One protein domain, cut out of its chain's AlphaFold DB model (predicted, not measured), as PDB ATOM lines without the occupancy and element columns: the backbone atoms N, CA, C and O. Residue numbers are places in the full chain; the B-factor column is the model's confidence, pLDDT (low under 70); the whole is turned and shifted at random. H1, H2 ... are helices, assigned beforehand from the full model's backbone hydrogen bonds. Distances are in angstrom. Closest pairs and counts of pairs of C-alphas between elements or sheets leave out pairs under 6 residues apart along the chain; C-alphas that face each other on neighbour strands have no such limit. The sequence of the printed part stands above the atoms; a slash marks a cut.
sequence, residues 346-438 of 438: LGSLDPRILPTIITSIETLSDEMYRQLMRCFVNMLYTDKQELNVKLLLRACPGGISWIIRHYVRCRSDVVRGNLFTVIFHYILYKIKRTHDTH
ATOM      1  N   LEU A 346     269.291 252.119 190.144       41.16
ATOM      2  CA  LEU A 346     269.204 253.565 190.374       41.16
ATOM      3  C   LEU A 346     267.746 254.039 190.391       41.16
ATOM      4  O   LEU A 346     267.407 254.881 191.209       41.16
ATOM      5  N   GLY A 347     266.867 253.461 189.565       44.19
ATOM      6  CA  GLY A 347     265.427 253.752 189.603       44.19
ATOM      7  C   GLY A 347     264.738 253.334 190.912       44.19
ATOM      8  O   GLY A 347     263.742 253.937 191.301       44.19
ATOM      9  N   SER A 348     265.279 252.326 191.609       50.50
ATOM     10  CA  SER A 348     264.812 251.873 192.929       50.50
ATOM     11  C   SER A 348     265.430 252.639 194.099       50.50
ATOM     12  O   SER A 348     264.962 252.506 195.232       50.50
ATOM     13  N   LEU A 349     266.514 253.378 193.850       58.47
ATOM     14  CA  LEU A 349     267.143 254.203 194.866       58.47
ATOM     15  C   LEU A 349     266.232 255.402 195.097       58.47
ATOM     16  O   LEU A 349     265.861 256.095 194.150       58.47
ATOM     17  N   ASP A 350     265.853 255.650 196.350       72.25
ATOM     18  CA  ASP A 350     265.075 256.843 196.647       72.25
ATOM     19  C   ASP A 350     265.898 258.076 196.223       72.25
ATOM     20  O   ASP A 350     267.019 258.266 196.708       72.25
ATOM     21  N   PRO A 351     265.381 258.927 195.320       74.00
ATOM     22  CA  PRO A 351     266.110 260.085 194.811       74.00
ATOM     23  C   PRO A 351     266.463 261.101 195.898       74.00
ATOM     24  O   PRO A 351     267.305 261.959 195.650       74.00
ATOM     25  N   ARG A 352     265.878 261.001 197.100       79.75
ATOM     26  CA  ARG A 352     266.250 261.780 198.294       79.75
ATOM     27  C   ARG A 352     267.591 261.362 198.899       79.75
ATOM     28  O   ARG A 352     268.213 262.157 199.605       79.75
ATOM     29  N   ILE A 353     268.058 260.141 198.636       78.25
ATOM     30  CA  ILE A 353     269.271 259.593 199.253       78.25
ATOM     31  C   ILE A 353     270.510 260.350 198.769       78.25
ATOM     32  O   ILE A 353     271.310 260.792 199.589       78.25
ATOM     33  N   LEU A 354     270.658 260.569 197.458       82.31
ATOM     34  CA  LEU A 354     271.860 261.214 196.917       82.31
ATOM     35  C   LEU A 354     272.010 262.680 197.365       82.31
ATOM     36  O   LEU A 354     273.093 263.022 197.839       82.31
ATOM     37  N   PRO A 355     270.973 263.542 197.313       84.31
ATOM     38  CA  PRO A 355     271.048 264.891 197.868       84.31
ATOM     39  C   PRO A 355     271.385 264.905 199.356       84.31
ATOM     40  O   PRO A 355     272.173 265.747 199.786       84.31
ATOM     41  N   THR A 356     270.835 263.961 200.128       77.75
ATOM     42  CA  THR A 356     271.141 263.811 201.555       77.75
ATOM     43  C   THR A 356     272.615 263.468 201.753       77.75
ATOM     44  O   THR A 356     273.305 264.210 202.435       77.75
ATOM     45  N   ILE A 357     273.151 262.445 201.079       75.81
ATOM     46  CA  ILE A 357     274.578 262.073 201.153       75.81
ATOM     47  C   ILE A 357     275.481 263.251 200.772       75.81
ATOM     48  O   ILE A 357     276.422 263.570 201.494       75.81
ATOM     49  N   ILE A 358     275.177 263.913 199.653       83.50
ATOM     50  CA  ILE A 358     275.948 265.055 199.146       83.50
ATOM     51  C   ILE A 358     275.945 266.219 200.147       83.50
ATOM     52  O   ILE A 358     276.926 266.954 200.233       83.50
ATOM     53  N   THR A 359     274.850 266.402 200.888       82.94
ATOM     54  CA  THR A 359     274.718 267.478 201.879       82.94
ATOM     55  C   THR A 359     275.326 267.092 203.232       82.94
ATOM     56  O   THR A 359     275.882 267.949 203.910       82.94
ATOM     57  N   SER A 360     275.229 265.822 203.630       72.56
ATOM     58  CA  SER A 360     275.655 265.323 204.942       72.56
ATOM     59  C   SER A 360     277.149 265.012 205.027       72.56
ATOM     60  O   SER A 360     277.706 265.036 206.121       72.56
ATOM     61  N   ILE A 361     277.808 264.701 203.910       72.12
ATOM     62  CA  ILE A 361     279.247 264.418 203.892       72.12
ATOM     63  C   ILE A 361     280.005 265.703 203.544       72.12
ATOM     64  O   ILE A 361     280.113 266.079 202.379       72.12
ATOM     65  N   GLU A 362     280.561 266.365 204.562       62.72
ATOM     66  CA  GLU A 362     281.308 267.627 204.401       62.72
ATOM     67  C   GLU A 362     282.563 267.486 203.523       62.72
ATOM     68  O   GLU A 362     282.969 268.437 202.854       62.72
ATOM     69  N   THR A 363     283.175 266.299 203.500       71.06
ATOM     70  CA  THR A 363     284.461 266.030 202.842       71.06
ATOM     71  C   THR A 363     284.350 264.928 201.786       71.06
ATOM     72  O   THR A 363     284.977 263.873 201.873       71.06
ATOM     73  N   LEU A 364     283.556 265.171 200.741       74.56
ATOM     74  CA  LEU A 364     283.575 264.331 199.539       74.56
ATOM     75  C   LEU A 364     284.807 264.638 198.681       74.56
ATOM     76  O   LEU A 364     285.151 265.800 198.463       74.56
ATOM     77  N   SER A 365     285.448 263.598 198.141       77.81
ATOM     78  CA  SER A 365     286.461 263.790 197.099       77.81
ATOM     79  C   SER A 365     285.815 264.364 195.833       77.81
ATOM     80  O   SER A 365     284.662 264.062 195.522       77.81
ATOM     81  N   ASP A 366     286.566 265.157 195.064       74.12
ATOM     82  CA  ASP A 366     286.057 265.766 193.824       74.12
ATOM     83  C   ASP A 366     285.583 264.717 192.802       74.12
ATOM     84  O   ASP A 366     284.680 264.981 192.012       74.12
ATOM     85  N   GLU A 367     286.179 263.522 192.787       72.00
ATOM     86  CA  GLU A 367     285.712 262.407 191.954       72.00
ATOM     87  C   GLU A 367     284.374 261.860 192.462       72.00
ATOM     88  O   GLU A 367     283.412 261.793 191.699       72.00
ATOM     89  N   MET A 368     284.269 261.557 193.759       72.12
ATOM     90  CA  MET A 368     283.041 261.018 194.347       72.12
ATOM     91  C   MET A 368     281.875 262.000 194.207       72.12
ATOM     92  O   MET A 368     280.782 261.618 193.796       72.12
ATOM     93  N   TYR A 369     282.116 263.288 194.463       81.25
ATOM     94  CA  TYR A 369     281.121 264.338 194.264       81.25
ATOM     95  C   TYR A 369     280.626 264.383 192.813       81.25
ATOM     96  O   TYR A 369     279.421 264.476 192.573       81.25
ATOM     97  N   ARG A 370     281.535 264.279 191.831       78.56
ATOM     98  CA  ARG A 370     281.165 264.246 190.407       78.56
ATOM     99  C   ARG A 370     280.288 263.047 190.073       78.56
ATOM    100  O   ARG A 370     279.272 263.227 189.399       78.56
ATOM    101  N   GLN A 371     280.647 261.861 190.557       74.44
ATOM    102  CA  GLN A 371     279.883 260.641 190.295       74.44
ATOM    103  C   GLN A 371     278.504 260.679 190.953       74.44
ATOM    104  O   GLN A 371     277.502 260.441 190.279       74.44
ATOM    105  N   LEU A 372     278.425 261.069 192.229       80.50
ATOM    106  CA  LEU A 372     277.156 261.194 192.950       80.50
ATOM    107  C   LEU A 372     276.237 262.226 192.294       80.50
ATOM    108  O   LEU A 372     275.052 261.960 192.102       80.50
ATOM    109  N   MET A 373     276.779 263.377 191.889       86.88
ATOM    110  CA  MET A 373     275.979 264.413 191.245       86.88
ATOM    111  C   MET A 373     275.500 263.989 189.856       86.88
ATOM    112  O   MET A 373     274.367 264.276 189.484       86.88
ATOM    113  N   ARG A 374     276.329 263.269 189.091       82.00
ATOM    114  CA  ARG A 374     275.922 262.697 187.802       82.00
ATOM    115  C   ARG A 374     274.814 261.660 187.978       82.00
ATOM    116  O   ARG A 374     273.822 261.726 187.258       82.00
ATOM    117  N   CYS A 375     274.952 260.752 188.943       78.25
ATOM    118  CA  CYS A 375     273.911 259.776 189.268       78.25
ATOM    119  C   CYS A 375     272.608 260.481 189.646       78.25
ATOM    120  O   CYS A 375     271.555 260.166 189.102       78.25
ATOM    121  N   PHE A 376     272.695 261.492 190.509       85.56
ATOM    122  CA  PHE A 376     271.538 262.258 190.943       85.56
ATOM    123  C   PHE A 376     270.843 262.985 189.787       85.56
ATOM    124  O   PHE A 376     269.632 262.858 189.632       85.56
ATOM    125  N   VAL A 377     271.593 263.700 188.941       86.88
ATOM    126  CA  VAL A 377     271.016 264.381 187.773       86.88
ATOM    127  C   VAL A 377     270.339 263.377 186.848       86.88
ATOM    128  O   VAL A 377     269.210 263.625 186.441       86.88
ATOM    129  N   ASN A 378     270.962 262.227 186.582       84.19
ATOM    130  CA  ASN A 378     270.359 261.186 185.753       84.19
ATOM    131  C   ASN A 378     269.026 260.681 186.328       84.19
ATOM    132  O   ASN A 378     268.083 260.488 185.571       84.19
ATOM    133  N   MET A 379     268.909 260.540 187.654       84.19
ATOM    134  CA  MET A 379     267.658 260.124 188.309       84.19
ATOM    135  C   MET A 379     266.520 261.146 188.172       84.19
ATOM    136  O   MET A 379     265.354 260.793 188.336       84.19
ATOM    137  N   LEU A 380     266.830 262.415 187.892       87.12
ATOM    138  CA  LEU A 380     265.816 263.446 187.675       87.12
ATOM    139  C   LEU A 380     265.183 263.379 186.283       87.12
ATOM    140  O   LEU A 380     264.148 264.013 186.070       87.12
ATOM    141  N   TYR A 381     265.779 262.643 185.347       86.44
ATOM    142  CA  TYR A 381     265.282 262.509 183.985       86.44
ATOM    143  C   TYR A 381     264.542 261.191 183.793       86.44
ATOM    144  O   TYR A 381     264.930 260.145 184.302       86.44
ATOM    145  N   THR A 382     263.443 261.259 183.050       79.25
ATOM    146  CA  THR A 382     262.732 260.069 182.570       79.25
ATOM    147  C   THR A 382     263.453 259.467 181.363       79.25
ATOM    148  O   THR A 382     264.270 260.134 180.726       79.25
ATOM    149  N   ASP A 383     263.078 258.245 180.971       73.44
ATOM    150  CA  ASP A 383     263.619 257.571 179.776       73.44
ATOM    151  C   ASP A 383     263.460 258.399 178.486       73.44
ATOM    152  O   ASP A 383     264.208 258.232 177.526       73.44
ATOM    153  N   LYS A 384     262.510 259.343 178.475       75.50
ATOM    154  CA  LYS A 384     262.258 260.274 177.367       75.50
ATOM    155  C   LYS A 384     263.104 261.551 177.420       75.50
ATOM    156  O   LYS A 384     262.814 262.486 176.683       75.50
ATOM    157  N   GLN A 385     264.111 261.620 178.292       79.94
ATOM    158  CA  GLN A 385     264.925 262.821 178.534       79.94
ATOM    159  C   GLN A 385     264.113 264.029 179.036       79.94
ATOM    160  O   GLN A 385     264.566 265.171 178.973       79.94
ATOM    161  N   GLU A 386     262.923 263.795 179.594       85.19
ATOM    162  CA  GLU A 386     262.119 264.849 180.212       85.19
ATOM    163  C   GLU A 386     262.434 264.959 181.703       85.19
ATOM    164  O   GLU A 386     262.468 263.950 182.417       85.19
ATOM    165  N   LEU A 387     262.624 266.192 182.178       90.50
ATOM    166  CA  LEU A 387     262.866 266.478 183.588       90.50
ATOM    167  C   LEU A 387     261.613 266.176 184.422       90.50
ATOM    168  O   LEU A 387     260.566 266.809 184.267       90.50
ATOM    169  N   ASN A 388     261.741 265.278 185.396       90.56
ATOM    170  CA  ASN A 388     260.698 264.998 186.369       90.56
ATOM    171  C   ASN A 388     260.698 266.061 187.478       90.56
ATOM    172  O   ASN A 388     261.280 265.898 188.552       90.56
ATOM    173  N   VAL A 389     260.009 267.174 187.226       91.12
ATOM    174  CA  VAL A 389     259.968 268.317 188.155       91.12
ATOM    175  C   VAL A 389     259.337 267.961 189.505       91.12
ATOM    176  O   VAL A 389     259.764 268.474 190.537       91.12
ATOM    177  N   LYS A 390     258.348 267.056 189.531       88.75
ATOM    178  CA  LYS A 390     257.755 266.582 190.794       88.75
ATOM    179  C   LYS A 390     258.795 265.859 191.647       88.75
ATOM    180  O   LYS A 390     258.845 266.073 192.856       88.75
ATOM    181  N   LEU A 391     259.627 265.039 191.009       87.56
ATOM    182  CA  LEU A 391     260.710 264.333 191.678       87.56
ATOM    183  C   LEU A 391     261.766 265.300 192.198       87.56
ATOM    184  O   LEU A 391     262.115 265.211 193.364       87.56
ATOM    185  N   LEU A 392     262.197 266.269 191.386       90.62
ATOM    186  CA  LEU A 392     263.150 267.304 191.797       90.62
ATOM    187  C   LEU A 392     262.684 268.054 193.054       90.62
ATOM    188  O   LEU A 392     263.458 268.227 193.993       90.62
ATOM    189  N   LEU A 393     261.414 268.462 193.100       88.50
ATOM    190  CA  LEU A 393     260.856 269.179 194.251       88.50
ATOM    191  C   LEU A 393     260.736 268.304 195.508       88.50
ATOM    192  O   LEU A 393     260.800 268.835 196.612       88.50
ATOM    193  N   ARG A 394     260.569 266.985 195.354       86.50
ATOM    194  CA  ARG A 394     260.491 266.032 196.473       86.50
ATOM    195  C   ARG A 394     261.868 265.549 196.945       86.50
ATOM    196  O   ARG A 394     262.037 265.263 198.124       86.50
ATOM    197  N   ALA A 395     262.813 265.405 196.023       81.69
ATOM    198  CA  ALA A 395     264.123 264.807 196.252       81.69
ATOM    199  C   ALA A 395     265.133 265.795 196.852       81.69
ATOM    200  O   ALA A 395     265.955 265.412 197.680       81.69
ATOM    201  N   CYS A 396     265.075 267.064 196.439       86.75
ATOM    202  CA  CYS A 396     266.019 268.090 196.867       86.75
ATOM    203  C   CYS A 396     265.508 268.893 198.075       86.75
ATOM    204  O   CYS A 396     264.428 269.487 197.987       86.75
ATOM    205  N   PRO A 397     266.315 269.060 199.139       79.19
ATOM    206  CA  PRO A 397     266.027 270.011 200.212       79.19
ATOM    207  C   PRO A 397     265.961 271.453 199.677       79.19
ATOM    208  O   PRO A 397     266.985 272.057 199.357       79.19
ATOM    209  N   GLY A 398     264.756 272.016 199.550       84.12
ATOM    210  CA  GLY A 398     264.539 273.335 198.936       84.12
ATOM    211  C   GLY A 398     264.425 273.319 197.404       84.12
ATOM    212  O   GLY A 398     264.524 274.371 196.769       84.12
ATOM    213  N   GLY A 399     264.214 272.147 196.792       91.06
ATOM    214  CA  GLY A 399     263.910 272.007 195.368       91.06
ATOM    215  C   GLY A 399     265.004 272.565 194.455       91.06
ATOM    216  O   GLY A 399     266.183 272.238 194.594       91.06
ATOM    217  N   ILE A 400     264.620 273.442 193.521       94.38
ATOM    218  CA  ILE A 400     265.552 274.033 192.548       94.38
ATOM    219  C   ILE A 400     266.660 274.869 193.211       94.38
ATOM    220  O   ILE A 400     267.777 274.923 192.698       94.38
ATOM    221  N   SER A 401     266.404 275.462 194.381       93.31
ATOM    222  CA  SER A 401     267.401 276.246 195.122       93.31
ATOM    223  C   SER A 401     268.605 275.398 195.537       93.31
ATOM    224  O   SER A 401     269.729 275.898 195.584       93.31
ATOM    225  N   TRP A 402     268.394 274.102 195.791       94.56
ATOM    226  CA  TRP A 402     269.471 273.152 196.066       94.56
ATOM    227  C   TRP A 402     270.373 272.965 194.838       94.56
ATOM    228  O   TRP A 402     271.592 273.091 194.945       94.56
ATOM    229  N   ILE A 403     269.775 272.763 193.658       95.56
ATOM    230  CA  ILE A 403     270.494 272.632 192.379       95.56
ATOM    231  C   ILE A 403     271.334 273.884 192.108       95.56
ATOM    232  O   ILE A 403     272.518 273.773 191.801       95.56
ATOM    233  N   ILE A 404     270.751 275.075 192.285       95.50
ATOM    234  CA  ILE A 404     271.440 276.360 192.080       95.50
ATOM    235  C   ILE A 404     272.616 276.504 193.054       95.50
ATOM    236  O   ILE A 404     273.719 276.870 192.651       95.50
ATOM    237  N   ARG A 405     272.426 276.158 194.333       94.25
ATOM    238  CA  ARG A 405     273.501 276.197 195.334       94.25
ATOM    239  C   ARG A 405     274.676 275.300 194.935       94.25
ATOM    240  O   ARG A 405     275.826 275.727 195.030       94.25
ATOM    241  N   HIS A 406     274.401 274.081 194.476       92.12
ATOM    242  CA  HIS A 406     275.438 273.150 194.028       92.12
ATOM    243  C   HIS A 406     276.075 273.565 192.698       92.12
ATOM    244  O   HIS A 406     277.277 273.370 192.524       92.12
ATOM    245  N   TYR A 407     275.321 274.205 191.803       95.38
ATOM    246  CA  TYR A 407     275.838 274.783 190.563       95.38
ATOM    247  C   TYR A 407     276.882 275.872 190.849       95.38
ATOM    248  O   TYR A 407     277.980 275.832 190.296       95.38
ATOM    249  N   VAL A 408     276.577 276.790 191.775       93.31
ATOM    250  CA  VAL A 408     277.475 277.895 192.159       93.31
ATOM    251  C   VAL A 408     278.719 277.396 192.900       93.31
ATOM    252  O   VAL A 408     279.806 277.944 192.730       93.31
ATOM    253  N   ARG A 409     278.589 276.352 193.730       86.50
ATOM    254  CA  ARG A 409     279.704 275.832 194.543       86.50
ATOM    255  C   ARG A 409     280.611 274.855 193.792       86.50
ATOM    256  O   ARG A 409     281.747 274.645 194.217       86.50
ATOM    257  N   CYS A 410     280.139 274.237 192.709       88.00
ATOM    258  CA  CYS A 410     280.891 273.191 192.026       88.00
ATOM    259  C   CYS A 410     282.045 273.742 191.171       88.00
ATOM    260  O   CYS A 410     281.872 274.619 190.320       88.00
ATOM    261  N   ARG A 411     283.234 273.150 191.339       87.06
ATOM    262  CA  ARG A 411     284.426 273.459 190.533       87.06
ATOM    263  C   ARG A 411     284.494 272.691 189.211       87.06
ATOM    264  O   ARG A 411     285.149 273.163 188.291       87.06
ATOM    265  N   SER A 412     283.819 271.547 189.104       86.62
ATOM    266  CA  SER A 412     283.838 270.707 187.902       86.62
ATOM    267  C   SER A 412     282.909 271.246 186.818       86.62
ATOM    268  O   SER A 412     281.700 271.345 187.029       86.62
ATOM    269  N   ASP A 413     283.460 271.501 185.630       83.19
ATOM    270  CA  ASP A 413     282.687 271.964 184.473       83.19
ATOM    271  C   ASP A 413     281.678 270.917 183.983       83.19
ATOM    272  O   ASP A 413     280.569 271.269 183.594       83.19
ATOM    273  N   VAL A 414     282.009 269.625 184.095       80.62
ATOM    274  CA  VAL A 414     281.101 268.519 183.744       80.62
ATOM    275  C   VAL A 414     279.857 268.536 184.632       80.62
ATOM    276  O   VAL A 414     278.730 268.486 184.145       80.62
ATOM    277  N   VAL A 415     280.043 268.653 185.949       85.19
ATOM    278  CA  VAL A 415     278.911 268.732 186.886       85.19
ATOM    279  C   VAL A 415     278.142 270.032 186.708       85.19
ATOM    280  O   VAL A 415     276.914 270.018 186.745       85.19
ATOM    281  N   ARG A 416     278.844 271.147 186.481       91.06
ATOM    282  CA  ARG A 416     278.214 272.438 186.205       91.06
ATOM    283  C   ARG A 416     277.316 272.356 184.967       91.06
ATOM    284  O   ARG A 416     276.183 272.818 185.035       91.06
ATOM    285  N   GLY A 417     277.773 271.698 183.901       86.56
ATOM    286  CA  GLY A 417     276.976 271.418 182.705       86.56
ATOM    287  C   GLY A 417     275.730 270.584 183.008       86.56
ATOM    288  O   GLY A 417     274.626 270.983 182.654       86.56
ATOM    289  N   ASN A 418     275.874 269.485 183.753       88.25
ATOM    290  CA  ASN A 418     274.738 268.634 184.133       88.25
ATOM    291  C   ASN A 418     273.680 269.396 184.954       88.25
ATOM    292  O   ASN A 418     272.481 269.281 184.698       88.25
ATOM    293  N   LEU A 419     274.115 270.198 185.931       93.50
ATOM    294  CA  LEU A 419     273.224 271.008 186.764       93.50
ATOM    295  C   LEU A 419     272.579 272.151 185.968       93.50
ATOM    296  O   LEU A 419     271.402 272.440 186.178       93.50
ATOM    297  N   PHE A 420     273.309 272.763 185.029       94.88
ATOM    298  CA  PHE A 420     272.757 273.769 184.122       94.88
ATOM    299  C   PHE A 420     271.587 273.208 183.315       94.88
ATOM    300  O   PHE A 420     270.539 273.842 183.255       94.88
ATOM    301  N   THR A 421     271.722 271.999 182.764       92.38
ATOM    302  CA  THR A 421     270.647 271.346 182.002       92.38
ATOM    303  C   THR A 421     269.382 271.178 182.845       92.38
ATOM    304  O   THR A 421     268.283 271.469 182.377       92.38
ATOM    305  N   VAL A 422     269.519 270.782 184.117       94.31
ATOM    306  CA  VAL A 422     268.385 270.695 185.057       94.31
ATOM    307  C   VAL A 422     267.737 272.063 185.287       94.31
ATOM    308  O   VAL A 422     266.513 272.172 185.227       94.31
ATOM    309  N   ILE A 423     268.537 273.109 185.523       96.38
ATOM    310  CA  ILE A 423     268.039 274.480 185.717       96.38
ATOM    311  C   ILE A 423     267.286 274.957 184.472       96.38
ATOM    312  O   ILE A 423     266.160 275.442 184.574       96.38
ATOM    313  N   PHE A 424     267.880 274.770 183.295       95.56
ATOM    314  CA  PHE A 424     267.310 275.173 182.018       95.56
ATOM    315  C   PHE A 424     265.968 274.482 181.749       95.56
ATOM    316  O   PHE A 424     264.961 275.150 181.508       95.56
ATOM    317  N   HIS A 425     265.906 273.154 181.881       93.81
ATOM    318  CA  HIS A 425     264.662 272.406 181.692       93.81
ATOM    319  C   HIS A 425     263.593 272.743 182.739       93.81
ATOM    320  O   HIS A 425     262.406 272.776 182.413       93.81
ATOM    321  N   TYR A 426     263.983 273.055 183.977       95.25
ATOM    322  CA  TYR A 426     263.042 273.525 184.994       95.25
ATOM    323  C   TYR A 426     262.424 274.884 184.625       95.25
ATOM    324  O   TYR A 426     261.216 275.071 184.790       95.25
ATOM    325  N   ILE A 427     263.224 275.814 184.090       94.31
ATOM    326  CA  ILE A 427     262.740 277.115 183.601       94.31
ATOM    327  C   ILE A 427     261.783 276.918 182.421       94.31
ATOM    328  O   ILE A 427     260.683 277.469 182.441       94.31
ATOM    329  N   LEU A 428     262.142 276.082 181.439       92.38
ATOM    330  CA  LEU A 428     261.257 275.766 180.311       92.38
ATOM    331  C   LEU A 428     259.921 275.172 180.775       92.38
ATOM    332  O   LEU A 428     258.863 275.583 180.301       92.38
ATOM    333  N   TYR A 429     259.952 274.252 181.743       92.06
ATOM    334  CA  TYR A 429     258.738 273.705 182.347       92.06
ATOM    335  C   TYR A 429     257.878 274.794 183.006       92.06
ATOM    336  O   TYR A 429     256.655 274.788 182.853       92.06
ATOM    337  N   LYS A 430     258.494 275.741 183.727       91.50
ATOM    338  CA  LYS A 430     257.777 276.857 184.358       91.50
ATOM    339  C   LYS A 430     257.114 277.766 183.327       91.50
ATOM    340  O   LYS A 430     255.933 278.050 183.497       91.50
ATOM    341  N   ILE A 431     257.830 278.140 182.264       91.81
ATOM    342  CA  ILE A 431     257.308 278.981 181.174       91.81
ATOM    343  C   ILE A 431     256.133 278.292 180.472       91.81
ATOM    344  O   ILE A 431     255.070 278.889 180.301       91.81
ATOM    345  N   LYS A 432     256.288 277.013 180.111       89.19
ATOM    346  CA  LYS A 432     255.222 276.243 179.455       89.19
ATOM    347  C   LYS A 432     253.963 276.192 180.319       89.19
ATOM    348  O   LYS A 432     252.873 276.498 179.852       89.19
ATOM    349  N   ARG A 433     254.124 275.906 181.612       85.38
ATOM    350  CA  ARG A 433     252.995 275.827 182.540       85.38
ATOM    351  C   ARG A 433     252.301 277.173 182.756       85.38
ATOM    352  O   ARG A 433     251.095 277.172 182.950       85.38
ATOM    353  N   THR A 434     253.031 278.291 182.744       80.31
ATOM    354  CA  THR A 434     252.410 279.623 182.835       80.31
ATOM    355  C   THR A 434     251.590 279.967 181.593       80.31
ATOM    356  O   THR A 434     250.553 280.607 181.734       80.31
ATOM    357  N   HIS A 435     252.006 279.505 180.409       74.69
ATOM    358  CA  HIS A 435     251.239 279.677 179.174       74.69
ATOM    359  C   HIS A 435     249.985 278.799 179.118       74.69
ATOM    360  O   HIS A 435     248.976 279.262 178.612       74.69
ATOM    361  N   ASP A 436     250.014 277.585 179.676       71.81
ATOM    362  CA  ASP A 436     248.850 276.682 179.686       71.81
ATOM    363  C   ASP A 436     247.756 277.094 180.702       71.81
ATOM    364  O   ASP A 436     246.652 276.552 180.690       71.81
ATOM    365  N   THR A 437     248.065 278.006 181.631       59.50
ATOM    366  CA  THR A 437     247.116 278.524 182.640       59.50
ATOM    367  C   THR A 437     246.431 279.836 182.253       59.50
ATOM    368  O   THR A 437     245.565 280.296 183.001       59.50
ATOM    369  N   HIS A 438     246.820 280.432 181.127       48.84
ATOM    370  CA  HIS A 438     246.193 281.606 180.520       48.84
ATOM    371  C   HIS A 438     245.450 281.190 179.255       48.84
ATOM    372  O   HIS A 438     244.390 281.802 178.998       48.84
TER     373      HIS A 438
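Overview. This is residues 346 to 438 of the 438 residues of an uncharacterized protein of Acanthamoeba castellanii str. Neff (UniProt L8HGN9). One long helix, H5, makes the long axis; H2 and H4 pack along part of it, H1 packs on H2, short H3 sits close by, and residues 431 to 438 stick out. The printed part has 93 residues with five named helices, H1 to H5 in chain order, and no named strand: all helix. It is compact, radius of gyration of the C-alphas 13.4 A, spanning 47 by 28 by 23 A.

Along the chain. Find C-alpha 413 at (282.687, 271.964, 184.473); H5 runs 34.5 A to C-alpha 436 at (248.850, 276.682, 179.686). Before it come H4, residues 400 to 409, 14.4 A, H3, 389 to 395, H2, 366 to 379, 20.0 A, and H1, 353 to 360.

Arrangement. H5 with residues 415 to 426 touches H4 in a hairpin, a shallow tilt of 27 degrees, opposite ways; the closest C-alphas, Tyr 407 and Arg 416, are 5.5 A apart. With residues 414 to 422 it touches H2, the same way at a shallow 26 degrees; C-alphas 370 and 415 are closest, 6.1 A. H1 and H2 form a hairpin, only just steep at 35.4 degrees, closest at C-alphas 354 and 376, 6.1 A. H3 is close to H5 but not clearly touching, C-alphas 389 and 426 being closest at 6.8 A. In each helix every O i to N i+4 pair is within hydrogen-bond range.

Size, cuts and confidence. C-alphas 365 and 438 are farthest apart, 47.1 A. The printed part has no cut and no long link; pLDDT is under 70 at residues 346 to 349, 362 and 437 to 438.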